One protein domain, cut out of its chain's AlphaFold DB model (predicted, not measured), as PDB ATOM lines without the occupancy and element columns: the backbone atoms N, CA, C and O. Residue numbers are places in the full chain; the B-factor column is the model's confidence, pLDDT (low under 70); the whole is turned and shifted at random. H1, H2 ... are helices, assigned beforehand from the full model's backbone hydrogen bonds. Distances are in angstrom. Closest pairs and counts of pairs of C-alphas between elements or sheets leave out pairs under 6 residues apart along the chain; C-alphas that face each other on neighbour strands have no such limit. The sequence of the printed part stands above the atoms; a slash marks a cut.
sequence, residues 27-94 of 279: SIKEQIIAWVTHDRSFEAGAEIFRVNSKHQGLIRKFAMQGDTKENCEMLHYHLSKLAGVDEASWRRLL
ATOM      1  N   SER A  27      52.078  16.695  98.403       76.50
ATOM      2  CA  SER A  27      51.740  18.109  98.568       76.50
ATOM      3  C   SER A  27      50.989  18.332  99.887       76.50
ATOM      4  O   SER A  27      50.219  17.476 100.322       76.50
ATOM      5  N   ILE A  28      51.143  19.505 100.515       82.25
ATOM      6  CA  ILE A  28      50.431  19.883 101.758       82.25
ATOM      7  C   ILE A  28      48.921  19.630 101.620       82.25
ATOM      8  O   ILE A  28      48.263  19.140 102.536       82.25
ATOM      9  N   LYS A  29      48.375  19.908 100.432       84.31
ATOM     10  CA  LYS A  29      46.974  19.656 100.092       84.31
ATOM     11  C   LYS A  29      46.606  18.172 100.183       84.31
ATOM     12  O   LYS A  29      45.540  17.846 100.695       84.31
ATOM     13  N   GLU A  30      47.470  17.282  99.711       81.12
ATOM     14  CA  GLU A  30      47.239  15.833  99.716       81.12
ATOM     15  C   GLU A  30      47.288  15.269 101.135       81.12
ATOM     16  O   GLU A  30      46.426  14.474 101.490       81.12
ATOM     17  N   GLN A  31      48.217  15.745 101.973       82.50
ATOM     18  CA  GLN A  31      48.294  15.355 103.387       82.50
ATOM     19  C   GLN A  31      47.007  15.725 104.141       82.50
ATOM     20  O   GLN A  31      46.446  14.909 104.870       82.50
ATOM     21  N   ILE A  32      46.498  16.941 103.920       86.44
ATOM     22  CA  ILE A  32      45.283  17.432 104.579       86.44
ATOM     23  C   ILE A  32      44.032  16.697 104.072       86.44
ATOM     24  O   ILE A  32      43.160  16.351 104.868       86.44
ATOM     25  N   ILE A  33      43.930  16.437 102.764       84.88
ATOM     26  CA  ILE A  33      42.806  15.677 102.192       84.88
ATOM     27  C   ILE A  33      42.833  14.224 102.680       84.88
ATOM     28  O   ILE A  33      41.780  13.692 103.034       84.88
ATOM     29  N   ALA A  34      44.011  13.597 102.735       82.12
ATOM     30  CA  ALA A  34      44.173  12.240 103.244       82.12
ATOM     31  C   ALA A  34      43.740  12.141 104.710       82.12
ATOM     32  O   ALA A  34      42.967  11.247 105.045       82.12
ATOM     33  N   TRP A  35      44.140  13.101 105.548       86.94
ATOM     34  CA  TRP A  35      43.665  13.212 106.928       86.94
ATOM     35  C   TRP A  35      42.133  13.304 106.975       86.94
ATOM     36  O   TRP A  35      41.490  12.370 107.429       86.94
ATOM     37  N   VAL A  36      41.494  14.308 106.361       85.44
ATOM     38  CA  VAL A  36      40.016  14.432 106.414       85.44
ATOM     39  C   VAL A  36      39.276  13.176 105.930       85.44
ATOM     40  O   VAL A  36      38.196  12.854 106.439       85.44
ATOM     41  N   THR A  37      39.849  12.475 104.952       80.50
ATOM     42  CA  THR A  37      39.255  11.275 104.357       80.50
ATOM     43  C   THR A  37      39.429  10.039 105.241       80.50
ATOM     44  O   THR A  37      38.499   9.232 105.328       80.50
ATOM     45  N   HIS A  38      40.575   9.900 105.915       74.31
ATOM     46  CA  HIS A  38      40.973   8.648 106.560       74.31
ATOM     47  C   HIS A  38      41.189   8.698 108.077       74.31
ATOM     48  O   HIS A  38      41.007   7.686 108.749       74.31
ATOM     49  N   ASP A  39      41.531   9.859 108.628       74.69
ATOM     50  CA  ASP A  39      41.759  10.082 110.054       74.69
ATOM     51  C   ASP A  39      41.272  11.489 110.434       74.69
ATOM     52  O   ASP A  39      41.863  12.485 110.050       74.69
ATOM     53  N   ARG A  40      40.173  11.603 111.185       81.81
ATOM     54  CA  ARG A  40      39.655  12.903 111.665       81.81
ATOM     55  C   ARG A  40      40.041  13.206 113.111       81.81
ATOM     56  O   ARG A  40      39.380  14.013 113.763       81.81
ATOM     57  N   SER A  41      41.078  12.556 113.630       86.50
ATOM     58  CA  SER A  41      41.568  12.832 114.975       86.50
ATOM     59  C   SER A  41      42.186  14.231 115.070       86.50
ATOM     60  O   SER A  41      42.888  14.701 114.166       86.50
ATOM     61  N   PHE A  42      41.925  14.903 116.192       86.38
ATOM     62  CA  PHE A  42      42.491  16.218 116.484       86.38
ATOM     63  C   PHE A  42      44.024  16.174 116.542       86.38
ATOM     64  O   PHE A  42      44.679  17.078 116.035       86.38
ATOM     65  N   GLU A  43      44.594  15.109 117.110       85.56
ATOM     66  CA  GLU A  43      46.040  14.938 117.279       85.56
ATOM     67  C   GLU A  43      46.778  14.873 115.934       85.56
ATOM     68  O   GLU A  43      47.707  15.651 115.706       85.56
ATOM     69  N   ALA A  44      46.311  14.035 114.999       83.88
ATOM     70  CA  ALA A  44      46.909  13.946 113.669       83.88
ATOM     71  C   ALA A  44      46.760  15.261 112.883       83.88
ATOM     72  O   ALA A  44      47.701  15.718 112.229       83.88
ATOM     73  N   GLY A  45      45.606  15.926 112.998       86.12
ATOM     74  CA  GLY A  45      45.364  17.211 112.340       86.12
ATOM     75  C   GLY A  45      46.229  18.336 112.909       86.12
ATOM     76  O   GLY A  45      46.744  19.170 112.158       86.12
ATOM     77  N   ALA A  46      46.431  18.351 114.227       87.94
ATOM     78  CA  ALA A  46      47.282  19.315 114.913       87.94
ATOM     79  C   ALA A  46      48.755  19.142 114.527       87.94
ATOM     80  O   ALA A  46      49.462  20.141 114.386       87.94
ATOM     81  N   GLU A  47      49.208  17.911 114.287       87.50
ATOM     82  CA  GLU A  47      50.568  17.637 113.826       87.50
ATOM     83  C   GLU A  47      50.788  18.106 112.383       87.50
ATOM     84  O   GLU A  47      51.749  18.828 112.103       87.50
ATOM     85  N   ILE A  48      49.841  17.818 111.480       87.69
ATOM     86  CA  ILE A  48      49.860  18.349 110.107       87.69
ATOM     87  C   ILE A  48      49.885  19.879 110.135       87.69
ATOM     88  O   ILE A  48      50.648  20.509 109.396       87.69
ATOM     89  N   PHE A  49      49.091  20.496 111.013       88.38
ATOM     90  CA  PHE A  49      49.090  21.941 111.194       88.38
ATOM     91  C   PHE A  49      50.426  22.453 111.746       88.38
ATOM     92  O   PHE A  49      50.936  23.455 111.255       88.38
ATOM     93  N   ARG A  50      51.033  21.774 112.723       88.06
ATOM     94  CA  ARG A  50      52.316  22.160 113.330       88.06
ATOM     95  C   ARG A  50      53.457  22.167 112.318       88.06
ATOM     96  O   ARG A  50      54.257  23.099 112.328       88.06
ATOM     97  N   VAL A  51      53.519  21.154 111.456       85.94
ATOM     98  CA  VAL A  51      54.581  21.006 110.449       85.94
ATOM     99  C   VAL A  51      54.416  22.016 109.309       85.94
ATOM    100  O   VAL A  51      55.403  22.568 108.827       85.94
ATOM    101  N   ASN A  52      53.175  22.293 108.896       84.75
ATOM    102  CA  ASN A  52      52.898  23.045 107.669       84.75
ATOM    103  C   ASN A  52      52.470  24.513 107.892       84.75
ATOM    104  O   ASN A  52      52.399  25.285 106.935       84.75
ATOM    105  N   SER A  53      52.181  24.931 109.129       85.25
ATOM    106  CA  SER A  53      51.687  26.277 109.461       85.25
ATOM    107  C   SER A  53      52.756  27.182 110.074       85.25
ATOM    108  O   SER A  53      53.611  26.757 110.846       85.25
ATOM    109  N   LYS A  54      52.646  28.492 109.818       86.19
ATOM    110  CA  LYS A  54      53.475  29.529 110.462       86.19
ATOM    111  C   LYS A  54      52.830  30.118 111.730       86.19
ATOM    112  O   LYS A  54      53.449  30.936 112.411       86.19
ATOM    113  N   HIS A  55      51.599  29.725 112.074       86.88
ATOM    114  CA  HIS A  55      50.824  30.320 113.172       86.88
ATOM    115  C   HIS A  55      51.213  29.774 114.558       86.88
ATOM    116  O   HIS A  55      50.491  28.984 115.164       86.88
ATOM    117  N   GLN A  56      52.329  30.263 115.105       87.00
ATOM    118  CA  GLN A  56      52.887  29.812 116.391       87.00
ATOM    119  C   GLN A  56      51.928  29.951 117.588       87.00
ATOM    120  O   GLN A  56      51.922  29.098 118.472       87.00
ATOM    121  N   GLY A  57      51.094  30.995 117.620       87.31
ATOM    122  CA  GLY A  57      50.108  31.185 118.693       87.31
ATOM    123  C   GLY A  57      49.033  30.094 118.715       87.31
ATOM    124  O   GLY A  57      48.684  29.598 119.783       87.31
ATOM    125  N   LEU A  58      48.564  29.672 117.538       87.12
ATOM    126  CA  LEU A  58      47.575  28.600 117.410       87.12
ATOM    127  C   LEU A  58      48.189  27.231 117.693       87.12
ATOM    128  O   LEU A  58      47.575  26.439 118.394       87.12
ATOM    129  N   ILE A  59      49.423  26.988 117.241       88.38
ATOM    130  CA  ILE A  59      50.165  25.759 117.562       88.38
ATOM    131  C   ILE A  59      50.288  25.590 119.084       88.38
ATOM    132  O   ILE A  59      49.972  24.531 119.620       88.38
ATOM    133  N   ARG A  60      50.677  26.654 119.803       88.81
ATOM    134  CA  ARG A  60      50.746  26.637 121.274       88.81
ATOM    135  C   ARG A  60      49.372  26.446 121.912       88.81
ATOM    136  O   ARG A  60      49.251  25.668 122.850       88.81
ATOM    137  N   LYS A  61      48.335  27.119 121.398       88.75
ATOM    138  CA  LYS A  61      46.960  26.975 121.896       88.75
ATOM    139  C   LYS A  61      46.462  25.532 121.758       88.75
ATOM    140  O   LYS A  61      45.948  24.994 122.730       88.75
ATOM    141  N   PHE A  62      46.661  24.899 120.601       89.94
ATOM    142  CA  PHE A  62      46.275  23.505 120.369       89.94
ATOM    143  C   PHE A  62      47.045  22.535 121.270       89.94
ATOM    144  O   PHE A  62      46.432  21.639 121.841       89.94
ATOM    145  N   ALA A  63      48.343  22.765 121.488       87.56
ATOM    146  CA  ALA A  63      49.142  21.957 122.408       87.56
ATOM    147  C   ALA A  63      48.727  22.116 123.886       87.56
ATOM    148  O   ALA A  63      48.818  21.162 124.650       87.56
ATOM    149  N   MET A  64      48.281  23.308 124.306       85.44
ATOM    150  CA  MET A  64      47.916  23.585 125.705       85.44
ATOM    151  C   MET A  64      46.468  23.235 126.052       85.44
ATOM    152  O   MET A  64      46.200  22.780 127.158       85.44
ATOM    153  N   GLN A  65      45.529  23.519 125.149       84.31
ATOM    154  CA  GLN A  65      44.092  23.370 125.403       84.31
ATOM    155  C   GLN A  65      43.519  22.064 124.849       84.31
ATOM    156  O   GLN A  65      42.406  21.703 125.216       84.31
ATOM    157  N   GLY A  66      44.267  21.364 123.991       84.62
ATOM    158  CA  GLY A  66      43.891  20.057 123.467       84.62
ATOM    159  C   GLY A  66      42.591  20.061 122.659       84.62
ATOM    160  O   GLY A  66      42.167  21.092 122.113       84.62
ATOM    161  N   ASP A  67      41.983  18.877 122.592       87.31
ATOM    162  CA  ASP A  67      40.745  18.614 121.865       87.31
ATOM    163  C   ASP A  67      39.550  19.260 122.581       87.31
ATOM    164  O   ASP A  67      39.005  18.757 123.564       87.31
ATOM    165  N   THR A  68      39.164  20.429 122.080       91.12
ATOM    166  CA  THR A  68      37.915  21.097 122.433       91.12
ATOM    167  C   THR A  68      37.137  21.359 121.156       91.12
ATOM    168  O   THR A  68      37.724  21.550 120.089       91.12
ATOM    169  N   LYS A  69      35.806  21.429 121.253       87.00
ATOM    170  CA  LYS A  69      34.936  21.673 120.094       87.00
ATOM    171  C   LYS A  69      35.351  22.923 119.302       87.00
ATOM    172  O   LYS A  69      35.449  22.878 118.080       87.00
ATOM    173  N   GLU A  70      35.667  24.005 120.008       87.88
ATOM    174  CA  GLU A  70      36.128  25.263 119.411       87.88
ATOM    175  C   GLU A  70      37.489  25.112 118.715       87.88
ATOM    176  O   GLU A  70      37.698  25.641 117.622       87.88
ATOM    177  N   ASN A  71      38.424  24.370 119.317       88.44
ATOM    178  CA  ASN A  71      39.735  24.129 118.719       88.44
ATOM    179  C   ASN A  71      39.649  23.215 117.496       88.44
ATOM    180  O   ASN A  71      40.361  23.464 116.528       88.44
ATOM    181  N   CYS A  72      38.770  22.213 117.509       87.06
ATOM    182  CA  CYS A  72      38.490  21.369 116.354       87.06
ATOM    183  C   CYS A  72      37.963  22.199 115.177       87.06
ATOM    184  O   CYS A  72      38.516  22.142 114.079       87.06
ATOM    185  N   GLU A  73      36.941  23.028 115.400       88.81
ATOM    186  CA  GLU A  73      36.380  23.904 114.362       88.81
ATOM    187  C   GLU A  73      37.441  24.867 113.800       88.81
ATOM    188  O   GLU A  73      37.572  25.025 112.581       88.81
ATOM    189  N   MET A  74      38.264  25.444 114.679       88.62
ATOM    190  CA  MET A  74      39.350  26.338 114.288       88.62
ATOM    191  C   MET A  74      40.458  25.608 113.512       88.62
ATOM    192  O   MET A  74      40.944  26.123 112.503       88.62
ATOM    193  N   LEU A  75      40.833  24.396 113.927       90.44
ATOM    194  CA  LEU A  75      41.807  23.550 113.236       90.44
ATOM    195  C   LEU A  75      41.322  23.190 111.825       90.44
ATOM    196  O   LEU A  75      42.055  23.392 110.857       90.44
ATOM    197  N   HIS A  76      40.068  22.750 111.684       90.31
ATOM    198  CA  HIS A  76      39.463  22.454 110.384       90.31
ATOM    199  C   HIS A  76      39.441  23.676 109.462       90.31
ATOM    200  O   HIS A  76      39.791  23.563 108.286       90.31
ATOM    201  N   TYR A  77      39.066  24.849 109.985       91.00
ATOM    202  CA  TYR A  77      39.088  26.092 109.217       91.00
ATOM    203  C   TYR A  77      40.493  26.390 108.680       91.00
ATOM    204  O   TYR A  77      40.671  26.588 107.476       91.00
ATOM    205  N   HIS A  78      41.511  26.361 109.538       90.38
ATOM    206  CA  HIS A  78      42.870  26.686 109.119       90.38
ATOM    207  C   HIS A  78      43.495  25.633 108.192       90.38
ATOM    208  O   HIS A  78      44.187  26.008 107.244       90.38
ATOM    209  N   LEU A  79      43.220  24.344 108.400       90.44
ATOM    210  CA  LEU A  79      43.660  23.279 107.496       90.44
ATOM    211  C   LEU A  79      42.999  23.400 106.114       90.44
ATOM    212  O   LEU A  79      43.693  23.295 105.105       90.44
ATOM    213  N   SER A  80      41.702  23.725 106.040       89.81
ATOM    214  CA  SER A  80      41.024  23.966 104.753       89.81
ATOM    215  C   SER A  80      41.675  25.101 103.952       89.81
ATOM    216  O   SER A  80      41.869  24.986 102.739       89.81
ATOM    217  N   LYS A  81      42.093  26.175 104.643       89.56
ATOM    218  CA  LYS A  81      42.792  27.315 104.039       89.56
ATOM    219  C   LYS A  81      44.202  26.949 103.587       89.56
ATOM    220  O   LYS A  81      44.590  27.351 102.495       89.56
ATOM    221  N   LEU A  82      44.942  26.169 104.380       86.94
ATOM    222  CA  LEU A  82      46.270  25.668 104.005       86.94
ATOM    223  C   LEU A  82      46.216  24.729 102.791       86.94
ATOM    224  O   LEU A  82      47.102  24.777 101.946       86.94
ATOM    225  N   ALA A  83      45.158  23.924 102.669       85.88
ATOM    226  CA  ALA A  83      44.935  23.054 101.518       85.88
ATOM    227  C   ALA A  83      44.450  23.805 100.258       85.88
ATOM    228  O   ALA A  83      44.406  23.214  99.176       85.88
ATOM    229  N   GLY A  84      44.057  25.080 100.384       85.50
ATOM    230  CA  GLY A  84      43.494  25.872  99.287       85.50
ATOM    231  C   GLY A  84      42.178  25.307  98.741       85.50
ATOM    232  O   GLY A  84      41.899  25.447  97.552       85.50
ATOM    233  N   VAL A  85      41.399  24.615  99.578       84.81
ATOM    234  CA  VAL A  85      40.121  23.995  99.194       84.81
ATOM    235  C   VAL A  85      38.986  24.983  99.459       84.81
ATOM    236  O   VAL A  85      38.978  25.674 100.480       84.81
ATOM    237  N   ASP A  86      38.023  25.071  98.541       84.88
ATOM    238  CA  ASP A  86      36.838  25.897  98.747       84.88
ATOM    239  C   ASP A  86      35.957  25.336  99.878       84.88
ATOM    240  O   ASP A  86      35.926  24.135 100.160       84.88
ATOM    241  N   GLU A  87      35.223  26.219 100.550       83.25
ATOM    242  CA  GLU A  87      34.454  25.848 101.739       83.25
ATOM    243  C   GLU A  87      33.343  24.826 101.434       83.25
ATOM    244  O   GLU A  87      33.027  23.981 102.276       83.25
ATOM    245  N   ALA A  88      32.772  24.850 100.225       81.38
ATOM    246  CA  ALA A  88      31.730  23.910  99.825       81.38
ATOM    247  C   ALA A  88      32.295  22.492  99.634       81.38
ATOM    248  O   ALA A  88      31.731  21.528 100.160       81.38
ATOM    249  N   SER A  89      33.440  22.365  98.964       81.50
ATOM    250  CA  SER A  89      34.171  21.105  98.811       81.50
ATOM    251  C   SER A  89      34.640  20.557 100.155       81.50
ATOM    252  O   SER A  89      34.477  19.367 100.422       81.50
ATOM    253  N   TRP A  90      35.137  21.415 101.050       86.12
ATOM    254  CA  TRP A  90      35.545  21.003 102.396       86.12
ATOM    255  C   TRP A  90      34.375  20.440 103.214       86.12
ATOM    256  O   TRP A  90      34.470  19.362 103.801       86.12
ATOM    257  N   ARG A  91      33.220  21.116 103.194       85.81
ATOM    258  CA  ARG A  91      31.997  20.628 103.854       85.81
ATOM    259  C   ARG A  91      31.498  19.312 103.255       85.81
ATOM    260  O   ARG A  91      30.952  18.484 103.984       85.81
ATOM    261  N   ARG A  92      31.683  19.103 101.947       84.12
ATOM    262  CA  ARG A  92      31.360  17.831 101.285       84.12
ATOM    263  C   ARG A  92      32.248  16.696 101.800       84.12
ATOM    264  O   ARG A  92      31.721  15.632 102.100       84.12
ATOM    265  N   LEU A  93      33.550  16.938 101.970       83.56
ATOM    266  CA  LEU A  93      34.484  15.951 102.524       83.56
ATOM    267  C   LEU A  93      34.127  15.561 103.965       83.56
ATOM    268  O   LEU A  93      34.089  14.378 104.280       83.56
ATOM    269  N   LEU A  94      33.771  16.531 104.812       84.62
ATOM    270  CA  LEU A  94      33.367  16.263 106.202       84.62
ATOM    271  C   LEU A  94      32.056  15.471 106.320       84.62
ATOM    272  O   LEU A  94      31.842  14.780 107.319       84.62
TER     273      LEU A  94
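This is residues 27 to 94 of the 279 residues of an uncharacterized protein of Bacteroidales bacterium (UniProt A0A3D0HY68). Three short helices, H1, H2 and H3, zigzag side by side in a gently curved row, and the longest helix, H4, packs slantwise on one side of H1 and H2; the short H5 sits at the H1 end of the row, far from H3. H1, H2, H3 and H4 make an up-and-down bundle, each running against the one before it in the chain. You will find 68 residues printed, with five named helices in the order H1, H2, H3, H4, H5 and no named strand, and the class is all helix. The whole is compact, with a radius of gyration of the C-alphas of 11.0 A, and rounded, with spans of 30 by 23 by 19 A.

Start with H4, residues 69 to 82, and then find H2, residues 42 to 52. They touch, the closest C-alphas being those of Phe 42 and Cys 72, 6.5 A apart, and run the same way at a steep tilt of 36 degrees, only just past shallow. With residues 79 to 82 alone, H4 touches H1, residues 28 to 38; the closest C-alphas, those of Ile 32 and Leu 79, are 6.7 A apart. H1 and H2 form a helical hairpin at a shallow tilt of 8 degrees, with the C-alphas of Trp 35 and Gly 45 closest at 6.9 A. H2 also forms a helical hairpin with H3, residues 56 to 65, where the C-alphas of Arg 50 and Ile 59 come closest at 6.0 A. H3 is close to H4 but not clearly touching, and it is apart from H1. Last, H5, residues 87 to 94, touches H1 the same way at a steep tilt of 41 degrees, with the C-alphas of Val 36 and Leu 94 closest at 6.9 A. In H1, H2, H3, H4 and H5 every O i to N i+4 pair is within hydrogen-bond range.

Find C-alpha 69 at (34.936, 21.673, 120.094); from there H4 runs 20.1 A to C-alpha 82 at (46.270, 25.668, 104.005). H1 begins at C-alpha 28, (50.431, 19.883, 101.758), and is 15.5 A long; H2 is 15.3 A, H3 14.1 A and H5 10.6 A. H5 ends at C-alpha 94, (33.367, 16.263, 106.202).

Look to Met 64 and Ala 88 for the two C-alphas farthest apart, 30.5 A. The printed part has no cut, and its four links, H1 to H2, H2 to H3, H3 to H4 and H4 to H5, are tight. The mean pLDDT of the printed part is 85.8, and no printed residue is under 70.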